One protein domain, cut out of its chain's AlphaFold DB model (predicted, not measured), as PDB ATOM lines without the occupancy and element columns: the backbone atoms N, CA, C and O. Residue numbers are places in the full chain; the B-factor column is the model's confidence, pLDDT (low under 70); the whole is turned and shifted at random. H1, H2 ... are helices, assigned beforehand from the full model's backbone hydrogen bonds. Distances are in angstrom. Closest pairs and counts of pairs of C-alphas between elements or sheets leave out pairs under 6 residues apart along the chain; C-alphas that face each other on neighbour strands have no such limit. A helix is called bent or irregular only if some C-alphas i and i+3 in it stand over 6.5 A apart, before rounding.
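This is residues 23 to 74 of the 83 residues of an uncharacterized protein of Candidatus Woesearchaeota archaeon (UniProt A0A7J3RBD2). This is a lopsided helical hairpin, a narrow V in which the shorter helix H1 comes near the longer helix H2 around Gly 27 and Phe 57, and a long loop, residues 39 to 49, joins the two across the open end. The last part of H2 and the residue after it, residues 66 to 74, stick out beyond H1 as a free arm. The printed part has 52 residues with two named helices, H1 then H2 along the chain, and no named strand; its class is all helix. The whole is only just loose, close to extended, with a radius of gyration of the C-alphas of 14.7 A, and its outline is a rod spanning 52 by 16 by 9 A.

H2, residues 50 to 73, is the longest helix, and with residues 54 to 62 alone it touches H1, residues 23 to 38. Their closest C-alphas, those of Gly 27 and Phe 57, are 5.0 A apart. The two helices form a helical hairpin, at a shallow tilt of 24 degrees, opposite ways. Every O i to N i+4 pair is within hydrogen-bond range in H1, and 17 of 20 are in H2.

H2 runs 35.1 A from C-alpha 50 at (76.462, 82.796, 159.261) to C-alpha 73 at (45.877, 78.007, 175.798). It is neither bent nor irregular, but only just: C-alphas 52 and 55 are 6.3 A apart. H1 begins with C-alpha 23 at (66.226, 76.030, 169.304) and measures 22.9 A from first to last C-alpha.

The two C-alphas farthest apart, those of Asn 42 and Glu 74, are 52.1 A apart. The printed part has no cut, and the link from H1 to H2, with 11 residues, is long. Residues 66 to 74, of which 66 to 73 belong to H2, stand free; the body without them spans 37 by 18 by 8 A. The mean pLDDT of the printed part is 81.3, and residues 50 to 51 are under 70.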
ATOM      1  N   TRP A  23      65.826  75.353 170.531       89.56
ATOM      2  CA  TRP A  23      66.226  76.030 169.304       89.56
ATOM      3  C   TRP A  23      66.687  77.476 169.569       89.56
ATOM      4  O   TRP A  23      67.711  77.913 169.041       89.56
ATOM      5  N   PHE A  24      66.000  78.187 170.470       86.50
ATOM      6  CA  PHE A  24      66.441  79.487 170.987       86.50
ATOM      7  C   PHE A  24      67.776  79.405 171.732       86.50
ATOM      8  O   PHE A  24      68.661  80.225 171.494       86.50
ATOM      9  N   GLY A  25      67.932  78.419 172.620       87.06
ATOM     10  CA  GLY A  25      69.168  78.198 173.370       87.06
ATOM     11  C   GLY A  25      70.360  77.958 172.446       87.06
ATOM     12  O   GLY A  25      71.423  78.544 172.645       87.06
ATOM     13  N   TYR A  26      70.160  77.181 171.379       87.12
ATOM     14  CA  TYR A  26      71.174  76.982 170.346       87.12
ATOM     15  C   TYR A  26      71.513  78.285 169.606       87.12
ATOM     16  O   TYR A  26      72.688  78.582 169.395       87.12
ATOM     17  N   GLY A  27      70.510  79.103 169.268       86.44
ATOM     18  CA  GLY A  27      70.722  80.432 168.683       86.44
ATOM     19  C   GLY A  27      71.570  81.347 169.571       86.44
ATOM     20  O   GLY A  27      72.525  81.963 169.096       86.44
ATOM     21  N   ILE A  28      71.276  81.388 170.877       86.94
ATOM     22  CA  ILE A  28      72.055  82.155 171.864       86.94
ATOM     23  C   ILE A  28      73.487  81.632 171.947       86.94
ATOM     24  O   ILE A  28      74.430  82.415 171.892       86.94
ATOM     25  N   TYR A  29      73.669  80.316 172.034       87.25
ATOM     26  CA  TYR A  29      74.999  79.718 172.056       87.25
ATOM     27  C   TYR A  29      75.813  80.087 170.805       87.25
ATOM     28  O   TYR A  29      76.958  80.522 170.916       87.25
ATOM     29  N   ALA A  30      75.211  79.971 169.618       82.44
ATOM     30  CA  ALA A  30      75.872  80.267 168.351       82.44
ATOM     31  C   ALA A  30      76.247  81.751 168.220       82.44
ATOM     32  O   ALA A  30      77.361  82.068 167.803       82.44
ATOM     33  N   THR A  31      75.352  82.664 168.608       84.12
ATOM     34  CA  THR A  31      75.633  84.110 168.577       84.12
ATOM     35  C   THR A  31      76.709  84.503 169.582       84.12
ATOM     36  O   THR A  31      77.595  85.283 169.239       84.12
ATOM     37  N   LEU A  32      76.695  83.923 170.785       86.06
ATOM     38  CA  LEU A  32      77.721  84.165 171.796       86.06
ATOM     39  C   LEU A  32      79.087  83.640 171.339       86.06
ATOM     40  O   LEU A  32      80.095  84.326 171.485       86.06
ATOM     41  N   LEU A  33      79.116  82.450 170.733       84.62
ATOM     42  CA  LEU A  33      80.331  81.881 170.156       84.62
ATOM     43  C   LEU A  33      80.864  82.756 169.014       84.62
ATOM     44  O   LEU A  33      82.062  83.022 168.964       84.62
ATOM     45  N   ALA A  34      79.993  83.239 168.125       80.81
ATOM     46  CA  ALA A  34      80.373  84.156 167.053       80.81
ATOM     47  C   ALA A  34      80.942  85.472 167.610       80.81
ATOM     48  O   ALA A  34      82.008  85.905 167.177       80.81
ATOM     49  N   ALA A  35      80.292  86.061 168.617       81.88
ATOM     50  CA  ALA A  35      80.767  87.268 169.291       81.88
ATOM     51  C   ALA A  35      82.124  87.052 169.980       81.88
ATOM     52  O   ALA A  35      83.009  87.897 169.881       81.88
ATOM     53  N   LEU A  36      82.327  85.896 170.619       85.00
ATOM     54  CA  LEU A  36      83.604  85.540 171.235       85.00
ATOM     55  C   LEU A  36      84.722  85.413 170.191       85.00
ATOM     56  O   LEU A  36      85.843  85.852 170.437       85.00
ATOM     57  N   ARG A  37      84.428  84.857 169.008       82.06
ATOM     58  CA  ARG A  37      85.397  84.777 167.902       82.06
ATOM     59  C   ARG A  37      85.824  86.153 167.399       82.06
ATOM     60  O   ARG A  37      86.996  86.310 167.081       82.06
ATOM     61  N   LEU A  38      84.929  87.146 167.389       80.38
ATOM     62  CA  LEU A  38      85.281  88.534 167.042       80.38
ATOM     63  C   LEU A  38      86.321  89.139 168.002       80.38
ATOM     64  O   LEU A  38      87.058  90.040 167.615       80.38
ATOM     65  N   LEU A  39      86.381  88.653 169.246       82.25
ATOM     66  CA  LEU A  39      87.299  89.135 170.282       82.25
ATOM     67  C   LEU A  39      88.657  88.408 170.276       82.25
ATOM     68  O   LEU A  39      89.570  88.820 170.990       82.25
ATOM     69  N   MET A  40      88.815  87.334 169.493       82.69
ATOM     70  CA  MET A  40      90.051  86.547 169.429       82.69
ATOM     71  C   MET A  40      90.875  86.902 168.185       82.69
ATOM     72  O   MET A  40      90.445  86.685 167.058       82.69
ATOM     73  N   ALA A  41      92.107  87.378 168.390       70.31
ATOM     74  CA  ALA A  41      92.964  87.936 167.334       70.31
ATOM     75  C   ALA A  41      93.393  86.952 166.221       70.31
ATOM     76  O   ALA A  41      93.813  87.394 165.159       70.31
ATOM     77  N   ASN A  42      93.284  85.636 166.441       78.12
ATOM     78  CA  ASN A  42      93.754  84.597 165.509       78.12
ATOM     79  C   ASN A  42      92.637  83.660 165.020       78.12
ATOM     80  O   ASN A  42      92.913  82.540 164.589       78.12
ATOM     81  N   VAL A  43      91.372  84.074 165.120       77.25
ATOM     82  CA  VAL A  43      90.236  83.239 164.713       77.25
ATOM     83  C   VAL A  43      89.573  83.821 163.474       77.25
ATOM     84  O   VAL A  43      89.370  85.027 163.367       77.25
ATOM     85  N   ALA A  44      89.232  82.946 162.525       73.62
ATOM     86  CA  ALA A  44      88.485  83.333 161.339       73.62
ATOM     87  C   ALA A  44      87.161  83.994 161.748       73.62
ATOM     88  O   ALA A  44      86.372  83.415 162.505       73.62
ATOM     89  N   LEU A  45      86.939  85.213 161.254       75.00
ATOM     90  CA  LEU A  45      85.717  85.954 161.525       75.00
ATOM     91  C   LEU A  45      84.517  85.214 160.911       75.00
ATOM     92  O   LEU A  45      84.645  84.667 159.810       75.00
ATOM     93  N   PRO A  46      83.356  85.224 161.589       70.06
ATOM     94  CA  PRO A  46      82.115  84.721 161.021       70.06
ATOM     95  C   PRO A  46      81.874  85.356 159.654       70.06
ATOM     96  O   PRO A  46      81.867  86.584 159.512       70.06
ATOM     97  N   THR A  47      81.675  84.530 158.633       72.12
ATOM     98  CA  THR A  47      81.298  85.061 157.320       72.12
ATOM     99  C   THR A  47      79.865  85.582 157.380       72.12
ATOM    100  O   THR A  47      79.026  85.019 158.074       72.12
ATOM    101  N   GLY A  48      79.529  86.630 156.616       70.88
ATOM    102  CA  GLY A  48      78.172  87.208 156.597       70.88
ATOM    103  C   GLY A  48      77.041  86.208 156.292       70.88
ATOM    104  O   GLY A  48      75.880  86.473 156.578       70.88
ATOM    105  N   LYS A  49      77.373  85.024 155.763       74.62
ATOM    106  CA  LYS A  49      76.448  83.900 155.569       74.62
ATOM    107  C   LYS A  49      75.980  83.284 156.891       74.62
ATOM    108  O   LYS A  49      74.855  82.806 156.964       74.62
ATOM    109  N   GLU A  50      76.801  83.326 157.938       69.50
ATOM    110  CA  GLU A  50      76.462  82.796 159.261       69.50
ATOM    111  C   GLU A  50      75.355  83.618 159.944       69.50
ATOM    112  O   GLU A  50      74.540  83.074 160.689       69.50
ATOM    113  N   LEU A  51      75.247  84.910 159.606       68.94
ATOM    114  CA  LEU A  51      74.165  85.790 160.058       68.94
ATOM    115  C   LEU A  51      72.787  85.363 159.530       68.94
ATOM    116  O   LEU A  51      71.783  85.648 160.178       68.94
ATOM    117  N   LEU A  52      72.714  84.629 158.413       75.38
ATOM    118  CA  LEU A  52      71.447  84.099 157.892       75.38
ATOM    119  C   LEU A  52      70.868  82.986 158.772       75.38
ATOM    120  O   LEU A  52      69.663  82.744 158.740       75.38
ATOM    121  N   PHE A  53      71.688  82.335 159.600       72.25
ATOM    122  CA  PHE A  53      71.193  81.343 160.550       72.25
ATOM    123  C   PHE A  53      70.505  81.982 161.758       72.25
ATOM    124  O   PHE A  53      69.684  81.332 162.399       72.25
ATOM    125  N   VAL A  54      70.764  83.259 162.049       72.06
ATOM    126  CA  VAL A  54      70.119  83.978 163.157       72.06
ATOM    127  C   VAL A  54      68.588  83.995 163.003       72.06
ATOM    128  O   VAL A  54      67.910  83.478 163.888       72.06
ATOM    129  N   PRO A  55      67.981  84.473 161.900       73.88
ATOM    130  CA  PRO A  55      66.524  84.427 161.756       73.88
ATOM    131  C   PRO A  55      65.966  82.996 161.743       73.88
ATOM    132  O   PRO A  55      64.836  82.790 162.171       73.88
ATOM    133  N   ILE A  56      66.747  81.996 161.329       79.88
ATOM    134  CA  ILE A  56      66.329  80.588 161.376       79.88
ATOM    135  C   ILE A  56      66.258  80.104 162.828       79.88
ATOM    136  O   ILE A  56      65.261  79.507 163.225       79.88
ATOM    137  N   PHE A  57      67.279  80.383 163.644       80.00
ATOM    138  CA  PHE A  57      67.305  79.937 165.037       80.00
ATOM    139  C   PHE A  57      66.347  80.725 165.936       80.00
ATOM    140  O   PHE A  57      65.567  80.155 166.696       80.00
ATOM    141  N   TYR A  58      66.316  82.042 165.810       81.25
ATOM    142  CA  TYR A  58      65.440  82.860 166.642       81.25
ATOM    143  C   TYR A  58      63.994  82.868 166.127       81.25
ATOM    144  O   TYR A  58      63.054  82.794 166.916       81.25
ATOM    145  N   GLY A  59      63.798  82.901 164.806       85.12
ATOM    146  CA  GLY A  59      62.475  82.951 164.185       85.12
ATOM    147  C   GLY A  59      61.711  81.636 164.304       85.12
ATOM    148  O   GLY A  59      60.598  81.634 164.828       85.12
ATOM    149  N   LEU A  60      62.300  80.505 163.890       85.69
ATOM    150  CA  LEU A  60      61.617  79.207 164.012       85.69
ATOM    151  C   LEU A  60      61.386  78.831 165.475       85.69
ATOM    152  O   LEU A  60      60.302  78.360 165.813       85.69
ATOM    153  N   GLY A  61      62.354  79.106 166.356       86.50
ATOM    154  CA  GLY A  61      62.181  78.919 167.797       86.50
ATOM    155  C   GLY A  61      60.972  79.692 168.336       86.50
ATOM    156  O   GLY A  61      60.148  79.131 169.057       86.50
ATOM    157  N   ALA A  62      60.806  80.957 167.929       87.25
ATOM    158  CA  ALA A  62      59.677  81.792 168.343       87.25
ATOM    159  C   ALA A  62      58.338  81.279 167.819       87.25
ATOM    160  O   ALA A  62      57.356  81.258 168.568       87.25
ATOM    161  N   VAL A  63      58.298  80.823 166.567       89.94
ATOM    162  CA  VAL A  63      57.100  80.218 165.975       89.94
ATOM    163  C   VAL A  63      56.700  78.961 166.748       89.94
ATOM    164  O   VAL A  63      55.550  78.853 167.167       89.94
ATOM    165  N   LEU A  64      57.644  78.057 167.020       89.81
ATOM    166  CA  LEU A  64      57.382  76.812 167.753       89.81
ATOM    167  C   LEU A  64      56.887  77.064 169.180       89.81
ATOM    168  O   LEU A  64      55.890  76.478 169.601       89.81
ATOM    169  N   VAL A  65      57.521  77.991 169.907       89.94
ATOM    170  CA  VAL A  65      57.059  78.385 171.247       89.94
ATOM    171  C   VAL A  65      55.657  78.992 171.188       89.94
ATOM    172  O   VAL A  65      54.835  78.728 172.065       89.94
ATOM    173  N   THR A  66      55.361  79.800 170.168       89.69
ATOM    174  CA  THR A  66      54.043  80.428 170.009       89.69
ATOM    175  C   THR A  66      52.967  79.388 169.708       89.69
ATOM    176  O   THR A  66      51.925  79.406 170.358       89.69
ATOM    177  N   LEU A  67      53.237  78.437 168.810       88.75
ATOM    178  CA  LEU A  67      52.332  77.322 168.514       88.75
ATOM    179  C   LEU A  67      52.077  76.461 169.751       88.75
ATOM    180  O   LEU A  67      50.926  76.210 170.095       88.75
ATOM    181  N   GLY A  68      53.126  76.091 170.488       87.88
ATOM    182  CA  GLY A  68      52.957  75.321 171.717       87.88
ATOM    183  C   GLY A  68      52.175  76.076 172.799       87.88
ATOM    184  O   GLY A  68      51.360  75.485 173.505       87.88
ATOM    185  N   LYS A  69      52.333  77.406 172.894       87.19
ATOM    186  CA  LYS A  69      51.497  78.249 173.769       87.19
ATOM    187  C   LYS A  69      50.034  78.286 173.327       87.19
ATOM    188  O   LYS A  69      49.167  78.334 174.196       87.19
ATOM    189  N   ILE A  70      49.758  78.304 172.022       86.62
ATOM    190  CA  ILE A  70      48.391  78.274 171.482       86.62
ATOM    191  C   ILE A  70      47.720  76.954 171.865       86.62
ATOM    192  O   ILE A  70      46.687  76.995 172.531       86.62
ATOM    193  N   GLU A  71      48.370  75.822 171.583       83.88
ATOM    194  CA  GLU A  71      47.891  74.476 171.941       83.88
ATOM    195  C   GLU A  71      47.564  74.353 173.439       83.88
ATOM    196  O   GLU A  71      46.508  73.858 173.835       83.88
ATOM    197  N   LEU A  72      48.428  74.888 174.311       82.12
ATOM    198  CA  LEU A  72      48.181  74.892 175.758       82.12
ATOM    199  C   LEU A  72      47.073  75.872 176.189       82.12
ATOM    200  O   LEU A  72      46.399  75.650 177.196       82.12
ATOM    201  N   SER A  73      46.872  76.975 175.464       77.38
ATOM    202  CA  SER A  73      45.877  78.007 175.798       77.38
ATOM    203  C   SER A  73      44.453  77.610 175.394       77.38
ATOM    204  O   SER A  73      43.496  78.010 176.066       77.38
ATOM    205  N   GLU A  74      44.304  76.790 174.351       72.00
ATOM    206  CA  GLU A  74      43.025  76.179 173.954       72.00
ATOM    207  C   GLU A  74      42.473  75.202 175.006       72.00
ATOM    208  O   GLU A  74      41.283  74.894 175.018       72.00
TER     209      GLU A  74